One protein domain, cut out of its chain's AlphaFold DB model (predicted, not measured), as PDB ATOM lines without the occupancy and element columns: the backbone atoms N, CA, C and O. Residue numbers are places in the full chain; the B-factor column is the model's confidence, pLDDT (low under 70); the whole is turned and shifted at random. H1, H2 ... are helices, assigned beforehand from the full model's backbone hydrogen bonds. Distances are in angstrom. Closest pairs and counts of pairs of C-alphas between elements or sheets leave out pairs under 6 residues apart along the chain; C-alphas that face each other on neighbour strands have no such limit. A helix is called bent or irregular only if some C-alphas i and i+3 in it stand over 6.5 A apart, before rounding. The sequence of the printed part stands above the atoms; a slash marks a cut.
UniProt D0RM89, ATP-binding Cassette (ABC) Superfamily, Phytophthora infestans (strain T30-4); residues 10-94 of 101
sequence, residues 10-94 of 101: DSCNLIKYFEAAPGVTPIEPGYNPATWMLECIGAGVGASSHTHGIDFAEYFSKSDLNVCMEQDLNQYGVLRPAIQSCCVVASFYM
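Overview. This is residues 10 to 94 of the 101 residues of the protein "ATP-binding Cassette (ABC) Superfamily" of Phytophthora infestans (strain T30-4) (UniProt D0RM89). A small compact head, residues 10 to 59, has H1 and H2 set among long loops, and from it one long arm, residues 60 to 94, sticks out and makes the length of the whole. H3 stands where head and arm meet, H4 makes the first part of the arm, and beyond it the arm is a loop with the tiny H5 near its far end. The printed part has 85 residues with five named helices, in the order H1, H2, H3, H4, H5, and no named strand. The class is all helix, though under half of the residues, 41 of 85, are in named elements. The whole is extended, with a radius of gyration of the C-alphas of 19.7 A and spans of 58 by 26 by 26 A.

Arrangement. H1, residues 10 to 20, and H2, residues 33 to 40, only just touch, with 3 pairs of C-alphas within 8 A. Their closest C-alphas are those of Ser 11 and Pro 33, 6.7 A apart. They run the same way at a shallow tilt of 25 degrees. H3, residues 56 to 62, is apart from H1, and only just apart from H2, with the closest C-alphas 8.4 A apart. H4, residues 64 to 74, is close to H3 but not clearly touching it; their closest C-alphas are those of Phe 60 and Asn 66, 6.2 A apart. Their lines are about perpendicular, at 77 degrees. H4 is apart from H1 and H2. H5, residues 89 to 92, is apart from the four other helices. In H2, H3 and H4 every O i to N i+4 pair is within hydrogen-bond range, and in H1 6 of 7 are; H5 is too short for such a pair, and its one O i to N i+3 pair is not within range.

Along the chain. H1 begins at C-alpha 10, (22.075, 34.341, -38.458), and measures 17.2 A from first to last C-alpha. It is irregular: C-alphas 10 and 13 are 8.5 A apart. H2 measures 10.2 A and H3 9.7 A. H4 begins at C-alpha 64, (40.985, 46.513, -38.350), and measures 15.1 A. H5 measures 5.9 A and ends at C-alpha 92, (60.978, 16.736, -23.724).

Size, cuts and confidence. The two C-alphas farthest apart are those of Pro 29 and Met 94, 59.3 A. Without residues 60 to 94, which stand free, the body spans 26 by 23 by 15 A. The printed part has no cut. The links H1 to H2, H2 to H3 and H4 to H5 are long, with 12, 15 and 14 residues; the link H3 to H4 is tight. The mean pLDDT of the printed part is 71.6, and residues 44 to 53 and 73 to 94 of the model are under 70.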
ATOM      1  N   ASP A  10      22.352  34.426 -37.014       79.44
ATOM      2  CA  ASP A  10      22.075  34.341 -38.458       79.44
ATOM      3  C   ASP A  10      23.163  34.972 -39.353       79.44
ATOM      4  O   ASP A  10      22.880  35.486 -40.432       79.44
ATOM      5  N   SER A  11      24.424  34.955 -38.903       84.94
ATOM      6  CA  SER A  11      25.572  35.513 -39.637       84.94
ATOM      7  C   SER A  11      25.455  37.013 -39.949       84.94
ATOM      8  O   SER A  11      26.088  37.509 -40.882       84.94
ATOM      9  N   CYS A  12      24.670  37.760 -39.167       84.50
ATOM     10  CA  CYS A  12      24.396  39.173 -39.427       84.50
ATOM     11  C   CYS A  12      25.647  40.067 -39.421       84.50
ATOM     12  O   CYS A  12      25.693  41.043 -40.169       84.50
ATOM     13  N   ASN A  13      26.665  39.749 -38.615       85.69
ATOM     14  CA  ASN A  13      27.911  40.523 -38.589       85.69
ATOM     15  C   ASN A  13      28.740  40.270 -39.846       85.69
ATOM     16  O   ASN A  13      29.305  41.206 -40.410       85.69
ATOM     17  N   LEU A  14      28.777  39.013 -40.300       86.00
ATOM     18  CA  LEU A  14      29.447  38.642 -41.539       86.00
ATOM     19  C   LEU A  14      28.784  39.347 -42.722       86.00
ATOM     20  O   LEU A  14      29.472  40.010 -43.489       86.00
ATOM     21  N   ILE A  15      27.454  39.270 -42.835       86.94
ATOM     22  CA  ILE A  15      26.713  39.899 -43.938       86.94
ATOM     23  C   ILE A  15      27.010  41.402 -43.984       86.94
ATOM     24  O   ILE A  15      27.457  41.894 -45.014       86.94
ATOM     25  N   LYS A  16      26.906  42.103 -42.848       86.44
ATOM     26  CA  LYS A  16      27.221  43.540 -42.758       86.44
ATOM     27  C   LYS A  16      28.647  43.879 -43.187       86.44
ATOM     28  O   LYS A  16      28.856  44.909 -43.816       86.44
ATOM     29  N   TYR A  17      29.628  43.054 -42.824       86.19
ATOM     30  CA  TYR A  17      31.024  43.288 -43.196       86.19
ATOM     31  C   TYR A  17      31.238  43.166 -44.708       86.19
ATOM     32  O   TYR A  17      31.887  44.021 -45.309       86.19
ATOM     33  N   PHE A  18      30.668  42.130 -45.322       84.56
ATOM     34  CA  PHE A  18      30.764  41.926 -46.764       84.56
ATOM     35  C   PHE A  18      29.935  42.963 -47.540       84.56
ATOM     36  O   PHE A  18      30.423  43.480 -48.533       84.56
ATOM     37  N   GLU A  19      28.747  43.349 -47.069       85.50
ATOM     38  CA  GLU A  19      27.952  44.433 -47.675       85.50
ATOM     39  C   GLU A  19      28.619  45.814 -47.556       85.50
ATOM     40  O   GLU A  19      28.399  46.681 -48.398       85.50
ATOM     41  N   ALA A  20      29.436  46.036 -46.521       85.31
ATOM     42  CA  ALA A  20      30.201  47.271 -46.365       85.31
ATOM     43  C   ALA A  20      31.393  47.363 -47.331       85.31
ATOM     44  O   ALA A  20      31.905  48.461 -47.561       85.31
ATOM     45  N   ALA A  21      31.849  46.237 -47.890       82.12
ATOM     46  CA  ALA A  21      32.891  46.257 -48.901       82.12
ATOM     47  C   ALA A  21      32.313  46.800 -50.225       82.12
ATOM     48  O   ALA A  21      31.225  46.396 -50.646       82.12
ATOM     49  N   PRO A  22      33.016  47.725 -50.906       79.56
ATOM     50  CA  PRO A  22      32.559  48.222 -52.200       79.56
ATOM     51  C   PRO A  22      32.427  47.050 -53.184       79.56
ATOM     52  O   PRO A  22      33.100  46.047 -53.027       79.56
ATOM     53  N   GLY A  23      31.550  47.119 -54.184       77.56
ATOM     54  CA  GLY A  23      31.506  46.109 -55.255       77.56
ATOM     55  C   GLY A  23      31.024  44.700 -54.871       77.56
ATOM     56  O   GLY A  23      31.128  43.804 -55.711       77.56
ATOM     57  N   VAL A  24      30.494  44.502 -53.658       83.06
ATOM     58  CA  VAL A  24      29.813  43.269 -53.239       83.06
ATOM     59  C   VAL A  24      28.324  43.358 -53.541       83.06
ATOM     60  O   VAL A  24      27.672  44.354 -53.230       83.06
ATOM     61  N   THR A  25      27.774  42.304 -54.140       83.12
ATOM     62  CA  THR A  25      26.328  42.192 -54.364       83.12
ATOM     63  C   THR A  25      25.644  41.725 -53.079       83.12
ATOM     64  O   THR A  25      26.054  40.687 -52.554       83.12
ATOM     65  N   PRO A  26      24.615  42.429 -52.571       82.94
ATOM     66  CA  PRO A  26      23.920  42.039 -51.347       82.94
ATOM     67  C   PRO A  26      23.316  40.636 -51.461       82.94
ATOM     68  O   PRO A  26      22.915  40.199 -52.541       82.94
ATOM     69  N   ILE A  27      23.263  39.931 -50.332       83.94
ATOM     70  CA  ILE A  27      22.741  38.566 -50.265       83.94
ATOM     71  C   ILE A  27      21.222  38.533 -50.485       83.94
ATOM     72  O   ILE A  27      20.481  39.368 -49.963       83.94
ATOM     73  N   GLU A  28      20.739  37.531 -51.219       83.12
ATOM     74  CA  GLU A  28      19.303  37.310 -51.384       83.12
ATOM     75  C   GLU A  28      18.654  36.756 -50.099       83.12
ATOM     76  O   GLU A  28      19.227  35.895 -49.418       83.12
ATOM     77  N   PRO A  29      17.433  37.202 -49.752       80.81
ATOM     78  CA  PRO A  29      16.742  36.730 -48.560       80.81
ATOM     79  C   PRO A  29      16.440  35.228 -48.667       80.81
ATOM     80  O   PRO A  29      15.708  34.788 -49.550       80.81
ATOM     81  N   GLY A  30      16.986  34.442 -47.735       82.81
ATOM     82  CA  GLY A  30      16.852  32.979 -47.709       82.81
ATOM     83  C   GLY A  30      18.027  32.218 -48.334       82.81
ATOM     84  O   GLY A  30      18.036  30.988 -48.290       82.81
ATOM     85  N   TYR A  31      19.029  32.920 -48.869       84.38
ATOM     86  CA  TYR A  31      20.266  32.307 -49.343       84.38
ATOM     87  C   TYR A  31      21.218  31.995 -48.180       84.38
ATOM     88  O   TYR A  31      21.205  32.663 -47.145       84.38
ATOM     89  N   ASN A  32      22.055  30.965 -48.329       85.06
ATOM     90  CA  ASN A  32      22.993  30.579 -47.278       85.06
ATOM     91  C   ASN A  32      24.168  31.578 -47.224       85.06
ATOM     92  O   ASN A  32      24.948  31.635 -48.181       85.06
ATOM     93  N   PRO A  33      24.366  32.312 -46.111       83.81
ATOM     94  CA  PRO A  33      25.434  33.305 -46.001       83.81
ATOM     95  C   PRO A  33      26.834  32.700 -46.111       83.81
ATOM     96  O   PRO A  33      27.746  33.369 -46.590       83.81
ATOM     97  N   ALA A  34      27.015  31.429 -45.733       82.62
ATOM     98  CA  ALA A  34      28.293  30.744 -45.908       82.62
ATOM     99  C   ALA A  34      28.614  30.518 -47.392       82.62
ATOM    100  O   ALA A  34      29.743  30.739 -47.822       82.62
ATOM    101  N   THR A  35      27.615  30.123 -48.185       85.25
ATOM    102  CA  THR A  35      27.773  29.928 -49.632       85.25
ATOM    103  C   THR A  35      28.026  31.256 -50.332       85.25
ATOM    104  O   THR A  35      28.987  31.362 -51.088       85.25
ATOM    105  N   TRP A  36      27.230  32.282 -50.023       86.12
ATOM    106  CA  TRP A  36      27.406  33.621 -50.593       86.12
ATOM    107  C   TRP A  36      28.790  34.199 -50.297       86.12
ATOM    108  O   TRP A  36      29.437  34.739 -51.188       86.12
ATOM    109  N   MET A  37      29.294  34.013 -49.074       85.25
ATOM    110  CA  MET A  37      30.650  34.421 -48.716       85.25
ATOM    111  C   MET A  37      31.713  33.713 -49.565       85.25
ATOM    112  O   MET A  37      32.623  34.375 -50.059       85.25
ATOM    113  N   LEU A  38      31.588  32.398 -49.784       83.06
ATOM    114  CA  LEU A  38      32.514  31.637 -50.633       83.06
ATOM    115  C   LEU A  38      32.501  32.133 -52.086       83.06
ATOM    116  O   LEU A  38      33.561  32.253 -52.701       83.06
ATOM    117  N   GLU A  39      31.322  32.453 -52.622       82.88
ATOM    118  CA  GLU A  39      31.166  33.033 -53.962       82.88
ATOM    119  C   GLU A  39      31.722  34.462 -54.048       82.88
ATOM    120  O   GLU A  39      32.316  34.827 -55.061       82.88
ATOM    121  N   CYS A  40      31.620  35.251 -52.973       79.69
ATOM    122  CA  CYS A  40      32.238  36.575 -52.889       79.69
ATOM    123  C   CYS A  40      33.771  36.499 -52.912       79.69
ATOM    124  O   CYS A  40      34.413  37.316 -53.567       79.69
ATOM    125  N   ILE A  41      34.379  35.530 -52.226       80.25
ATOM    126  CA  ILE A  41      35.847  35.394 -52.165       80.25
ATOM    127  C   ILE A  41      36.434  34.593 -53.340       80.25
ATOM    128  O   ILE A  41      37.629  34.306 -53.341       80.25
ATOM    129  N   GLY A  42      35.607  34.183 -54.309       75.06
ATOM    130  CA  GLY A  42      36.039  33.377 -55.455       75.06
ATOM    131  C   GLY A  42      36.441  31.937 -55.107       75.06
ATOM    132  O   GLY A  42      37.063  31.263 -55.921       75.06
ATOM    133  N   ALA A  43      36.093  31.454 -53.909       73.50
ATOM    134  CA  ALA A  43      36.304  30.069 -53.473       73.50
ATOM    135  C   ALA A  43      35.071  29.175 -53.718       73.50
ATOM    136  O   ALA A  43      35.082  27.988 -53.384       73.50
ATOM    137  N   GLY A  44      33.992  29.742 -54.261       65.69
ATOM    138  CA  GLY A  44      32.786  29.022 -54.647       65.69
ATOM    139  C   GLY A  44      33.022  28.089 -55.837       65.69
ATOM    140  O   GLY A  44      33.796  28.375 -56.743       65.69
ATOM    141  N   VAL A  45      32.314  26.959 -55.848       55.62
ATOM    142  CA  VAL A  45      32.338  25.973 -56.948       55.62
ATOM    143  C   VAL A  45      31.649  26.466 -58.232       55.62
ATOM    144  O   VAL A  45      31.770  25.826 -59.274       55.62
ATOM    145  N   GLY A  46      30.948  27.601 -58.178       58.06
ATOM    146  CA  GLY A  46      30.398  28.296 -59.338       58.06
ATOM    147  C   GLY A  46      31.230  29.533 -59.656       58.06
ATOM    148  O   GLY A  46      31.558  30.306 -58.765       58.06
ATOM    149  N   ALA A  47      31.543  29.757 -60.932       52.94
ATOM    150  CA  ALA A  47      32.279  30.931 -61.421       52.94
ATOM    151  C   ALA A  47      31.506  32.270 -61.285       52.94
ATOM    152  O   ALA A  47      31.838  33.259 -61.939       52.94
ATOM    153  N   SER A  48      30.465  32.302 -60.453       57.19
ATOM    154  CA  SER A  48      29.622  33.456 -60.164       57.19
ATOM    155  C   SER A  48      30.302  34.319 -59.106       57.19
ATOM    156  O   SER A  48      29.943  34.292 -57.928       57.19
ATOM    157  N   SER A  49      31.321  35.072 -59.514       61.78
ATOM    158  CA  SER A  49      31.930  36.075 -58.641       61.78
ATOM    159  C   SER A  49      30.879  37.139 -58.324       61.78
ATOM    160  O   SER A  49      30.525  37.939 -59.187       61.78
ATOM    161  N   HIS A  50      30.365  37.149 -57.092       66.62
ATOM    162  CA  HIS A  50      29.432  38.183 -56.608       66.62
ATOM    163  C   HIS A  50      30.138  39.513 -56.302       66.62
ATOM    164  O   HIS A  50      29.523  40.477 -55.837       66.62
ATOM    165  N   THR A  51      31.439  39.551 -56.581       68.00
ATOM    166  CA  THR A  51      32.344  40.672 -56.411       68.00
ATOM    167  C   THR A  51      33.029  41.024 -57.717       68.00
ATOM    168  O   THR A  51      33.567  40.173 -58.433       68.00
ATOM    169  N   HIS A  52      33.033  42.319 -58.015       65.12
ATOM    170  CA  HIS A  52      33.724  42.876 -59.170       65.12
ATOM    171  C   HIS A  52      35.075  43.458 -58.742       65.12
ATOM    172  O   HIS A  52      35.160  44.605 -58.311       65.12
ATOM    173  N   GLY A  53      36.143  42.669 -58.893       65.69
ATOM    174  CA  GLY A  53      37.520  43.179 -58.873       65.69
ATOM    175  C   GLY A  53      38.082  43.553 -57.500       65.69
ATOM    176  O   GLY A  53      38.997  44.373 -57.438       65.69
ATOM    177  N   ILE A  54      37.560  42.974 -56.416       74.12
ATOM    178  CA  ILE A  54      38.082  43.198 -55.063       74.12
ATOM    179  C   ILE A  54      38.700  41.925 -54.523       74.12
ATOM    180  O   ILE A  54      38.054  40.883 -54.437       74.12
ATOM    181  N   ASP A  55      39.964  42.045 -54.136       80.06
ATOM    182  CA  ASP A  55      40.679  40.997 -53.437       80.06
ATOM    183  C   ASP A  55      40.385  41.108 -51.936       80.06
ATOM    184  O   ASP A  55      40.853  42.018 -51.244       80.06
ATOM    185  N   PHE A  56      39.562  40.191 -51.422       77.56
ATOM    186  CA  PHE A  56      39.223  40.173 -49.999       77.56
ATOM    187  C   PHE A  56      40.423  39.886 -49.102       77.56
ATOM    188  O   PHE A  56      40.384  40.260 -47.932       77.56
ATOM    189  N   ALA A  57      41.473  39.229 -49.604       79.69
ATOM    190  CA  ALA A  57      42.669  38.995 -48.808       79.69
ATOM    191  C   ALA A  57      43.430  40.312 -48.588       79.69
ATOM    192  O   ALA A  57      43.846  40.591 -47.462       79.69
ATOM    193  N   GLU A  58      43.540  41.158 -49.614       82.44
ATOM    194  CA  GLU A  58      44.108  42.502 -49.487       82.44
ATOM    195  C   GLU A  58      43.210  43.426 -48.651       82.44
ATOM    196  O   GLU A  58      43.703  44.130 -47.766       82.44
ATOM    197  N   TYR A  59      41.894  43.390 -48.880       83.62
ATOM    198  CA  TYR A  59      40.929  44.170 -48.100       83.62
ATOM    199  C   TYR A  59      40.987  43.806 -46.613       83.62
ATOM    200  O   TYR A  59      41.082  44.691 -45.763       83.62
ATOM    201  N   PHE A  60      41.020  42.508 -46.295       83.88
ATOM    202  CA  PHE A  60      41.159  42.029 -44.924       83.88
ATOM    203  C   PHE A  60      42.480  42.491 -44.308       83.88
ATOM    204  O   PHE A  60      42.466  43.007 -43.197       83.88
ATOM    205  N   SER A  61      43.596  42.372 -45.033       83.12
ATOM    206  CA  SER A  61      44.922  42.805 -44.567       83.12
ATOM    207  C   SER A  61      44.968  44.293 -44.185       83.12
ATOM    208  O   SER A  61      45.657  44.673 -43.244       83.12
ATOM    209  N   LYS A  62      44.194  45.138 -44.875       83.38
ATOM    210  CA  LYS A  62      44.072  46.577 -44.581       83.38
ATOM    211  C   LYS A  62      43.040  46.911 -43.498       83.38
ATOM    212  O   LYS A  62      42.997  48.052 -43.051       83.38
ATOM    213  N   SER A  63      42.190  45.961 -43.118       82.00
ATOM    214  CA  SER A  63      41.089  46.182 -42.178       82.00
ATOM    215  C   SER A  63      41.518  46.017 -40.718       82.00
ATOM    216  O   SER A  63      42.422  45.242 -40.401       82.00
ATOM    217  N   ASP A  64      40.789  46.660 -39.802       81.81
ATOM    218  CA  ASP A  64      40.985  46.513 -38.350       81.81
ATOM    219  C   ASP A  64      40.800  45.066 -37.853       81.81
ATOM    220  O   ASP A  64      41.311  44.695 -36.794       81.81
ATOM    221  N   LEU A  65      40.111  44.214 -38.626       82.19
ATOM    222  CA  LEU A  65      39.951  42.794 -38.302       82.19
ATOM    223  C   LEU A  65      41.284  42.042 -38.321       82.19
ATOM    224  O   LEU A  65      41.463  41.121 -37.527       82.19
ATOM    225  N   ASN A  66      42.219  42.425 -39.196       81.94
ATOM    226  CA  ASN A  66      43.545  41.812 -39.239       81.94
ATOM    227  C   ASN A  66      44.367  42.175 -37.999       81.94
ATOM    228  O   ASN A  66      44.986  41.298 -37.406       81.94
ATOM    229  N   VAL A  67      44.288  43.429 -37.552       81.94
ATOM    230  CA  VAL A  67      44.951  43.888 -36.323       81.94
ATOM    231  C   VAL A  67      44.367  43.187 -35.099       81.94
ATOM    232  O   VAL A  67      45.116  42.720 -34.247       81.94
ATOM    233  N   CYS A  68      43.041  43.058 -35.021       81.50
ATOM    234  CA  CYS A  68      42.376  42.330 -33.938       81.50
ATOM    235  C   CYS A  68      42.765  40.841 -33.933       81.50
ATOM    236  O   CYS A  68      43.090  40.287 -32.885       81.50
ATOM    237  N   MET A  69      42.816  40.212 -35.112       81.88
ATOM    238  CA  MET A  69      43.306  38.841 -35.279       81.88
ATOM    239  C   MET A  69      44.755  38.692 -34.822       81.88
ATOM    240  O   MET A  69      45.082  37.740 -34.119       81.88
ATOM    241  N   GLU A  70      45.630  39.612 -35.218       78.62
ATOM    242  CA  GLU A  70      47.035  39.588 -34.827       78.62
ATOM    243  C   GLU A  70      47.195  39.798 -33.316       78.62
ATOM    244  O   GLU A  70      47.996  39.110 -32.689       78.62
ATOM    245  N   GLN A  71      46.398  40.678 -32.707       77.50
ATOM    246  CA  GLN A  71      46.374  40.881 -31.257       77.50
ATOM    247  C   GLN A  71      45.911  39.634 -30.502       77.50
ATOM    248  O   GLN A  71      46.547  39.269 -29.514       77.50
ATOM    249  N   ASP A  72      44.859  38.962 -30.974       76.19
ATOM    250  CA  ASP A  72      44.356  37.722 -30.377       76.19
ATOM    251  C   ASP A  72      45.372  36.578 -30.523       76.19
ATOM    252  O   ASP A  72      45.699  35.896 -29.553       76.19
ATOM    253  N   LEU A  73      45.988  36.437 -31.701       69.88
ATOM    254  CA  LEU A  73      47.077  35.480 -31.931       69.88
ATOM    255  C   LEU A  73      48.327  35.782 -31.093       69.88
ATOM    256  O   LEU A  73      49.064  34.864 -30.718       69.88
ATOM    257  N   ASN A  74      48.585  37.059 -30.811       69.25
ATOM    258  CA  ASN A  74      49.680  37.510 -29.961       69.25
ATOM    259  C   ASN A  74      49.326  37.446 -28.462       69.25
ATOM    260  O   ASN A  74      50.210  37.603 -27.613       69.25
ATOM    261  N   GLN A  75      48.063  37.173 -28.115       61.22
ATOM    262  CA  GLN A  75      47.656  36.910 -26.745       61.22
ATOM    263  C   GLN A  75      48.276  35.585 -26.280       61.22
ATOM    264  O   GLN A  75      48.313  34.575 -26.985       61.22
ATOM    265  N   TYR A  76      48.853  35.619 -25.081       45.97
ATOM    266  CA  TYR A  76      49.639  34.536 -24.494       45.97
ATOM    267  C   TYR A  76      48.936  33.169 -24.592       45.97
ATOM    268  O   TYR A  76      47.886  32.971 -23.987       45.97
ATOM    269  N   GLY A  77      49.565  32.206 -25.281       52.97
ATOM    270  CA  GLY A  77      49.177  30.791 -25.213       52.97
ATOM    271  C   GLY A  77      49.134  30.011 -26.531       52.97
ATOM    272  O   GLY A  77      49.163  28.786 -26.464       52.97
ATOM    273  N   VAL A  78      49.108  30.661 -27.705       57.88
ATOM    274  CA  VAL A  78      48.951  29.940 -28.993       57.88
ATOM    275  C   VAL A  78      50.220  29.933 -29.859       57.88
ATOM    276  O   VAL A  78      50.576  28.878 -30.375       57.88
ATOM    277  N   LEU A  79      50.952  31.050 -29.988       50.66
ATOM    278  CA  LEU A  79      52.151  31.125 -30.857       50.66
ATOM    279  C   LEU A  79      53.455  31.530 -30.154       50.66
ATOM    280  O   LEU A  79      54.535  31.425 -30.735       50.66
ATOM    281  N   ARG A  80      53.392  31.953 -28.889       45.22
ATOM    282  CA  ARG A  80      54.578  32.220 -28.068       45.22
ATOM    283  C   ARG A  80      54.697  31.138 -26.999       45.22
ATOM    284  O   ARG A  80      53.842  31.110 -26.112       45.22
ATOM    285  N   PRO A  81      55.728  30.267 -27.026       46.00
ATOM    286  CA  PRO A  81      56.022  29.455 -25.858       46.00
ATOM    287  C   PRO A  81      56.239  30.416 -24.691       46.00
ATOM    288  O   PRO A  81      57.012  31.372 -24.795       46.00
ATOM    289  N   ALA A  82      55.496  30.206 -23.606       45.72
ATOM    290  CA  ALA A  82      55.652  30.997 -22.401       45.72
ATOM    291  C   ALA A  82      57.131  30.948 -21.994       45.72
ATOM    292  O   ALA A  82      57.646  29.889 -21.628       45.72
ATOM    293  N   ILE A  83      57.822  32.091 -22.045       51.81
ATOM    294  CA  ILE A  83      59.129  32.254 -21.398       51.81
ATOM    295  C   ILE A  83      58.866  32.358 -19.895       51.81
ATOM    296  O   ILE A  83      59.029  33.401 -19.277       51.81
ATOM    297  N   GLN A  84      58.372  31.267 -19.324       48.41
ATOM    298  CA  GLN A  84      58.404  30.986 -17.902       48.41
ATOM    299  C   GLN A  84      58.227  29.483 -17.699       48.41
ATOM    300  O   GLN A  84      57.238  29.006 -17.152       48.41
ATOM    301  N   SER A  85      59.203  28.714 -18.170       44.00
ATOM    302  CA  SER A  85      59.479  27.392 -17.613       44.00
ATOM    303  C   SER A  85      60.905  26.974 -17.946       44.00
ATOM    304  O   SER A  85      61.147  26.091 -18.763       44.00
ATOM    305  N   CYS A  86      61.867  27.548 -17.220       43.84
ATOM    306  CA  CYS A  86      63.204  26.961 -17.088       43.84
ATOM    307  C   CYS A  86      63.183  25.547 -16.461       43.84
ATOM    308  O   CYS A  86      64.233  24.929 -16.341       43.84
ATOM    309  N   CYS A  87      62.015  25.003 -16.091       44.56
ATOM    310  CA  CYS A  87      61.888  23.686 -15.464       44.56
ATOM    311  C   CYS A  87      61.307  22.586 -16.377       44.56
ATOM    312  O   CYS A  87      61.483  21.415 -16.062       44.56
ATOM    313  N   VAL A  88      60.660  22.902 -17.511       48.31
ATOM    314  CA  VAL A  88      59.982  21.870 -18.344       48.31
ATOM    315  C   VAL A  88      60.800  21.375 -19.536       48.31
ATOM    316  O   VAL A  88      60.452  20.370 -20.153       48.31
ATOM    317  N   VAL A  89      61.935  22.015 -19.835       49.78
ATOM    318  CA  VAL A  89      62.821  21.586 -20.935       49.78
ATOM    319  C   VAL A  89      63.522  20.247 -20.659       49.78
ATOM    320  O   VAL A  89      64.047  19.631 -21.583       49.78
ATOM    321  N   ALA A  90      63.486  19.751 -19.416       50.25
ATOM    322  CA  ALA A  90      64.102  18.476 -19.045       50.25
ATOM    323  C   ALA A  90      63.289  17.241 -19.484       50.25
ATOM    324  O   ALA A  90      63.876  16.194 -19.749       50.25
ATOM    325  N   SER A  91      61.959  17.338 -19.610       46.72
ATOM    326  CA  SER A  91      61.129  16.162 -19.927       46.72
ATOM    327  C   SER A  91      60.993  15.894 -21.425       46.72
ATOM    328  O   SER A  91      60.827  14.743 -21.821       46.72
ATOM    329  N   PHE A  92      61.114  16.918 -22.275       48.16
ATOM    330  CA  PHE A  92      60.978  16.736 -23.724       48.16
ATOM    331  C   PHE A  92      62.230  16.120 -24.365       48.16
ATOM    332  O   PHE A  92      62.109  15.338 -25.300       48.16
ATOM    333  N   TYR A  93      63.429  16.387 -23.835       44.78
ATOM    334  CA  TYR A  93      64.681  15.835 -24.377       44.78
ATOM    335  C   TYR A  93      64.875  14.330 -24.115       44.78
ATOM    336  O   TYR A  93      65.662  13.686 -24.805       44.78
ATOM    337  N   MET A  94      64.159  13.757 -23.143       49.97
ATOM    338  CA  MET A  94      64.256  12.334 -22.791       49.97
ATOM    339  C   MET A  94      63.349  11.426 -23.640       49.97
ATOM    340  O   MET A  94      63.582  10.222 -23.676       49.97
TER     341      MET A  94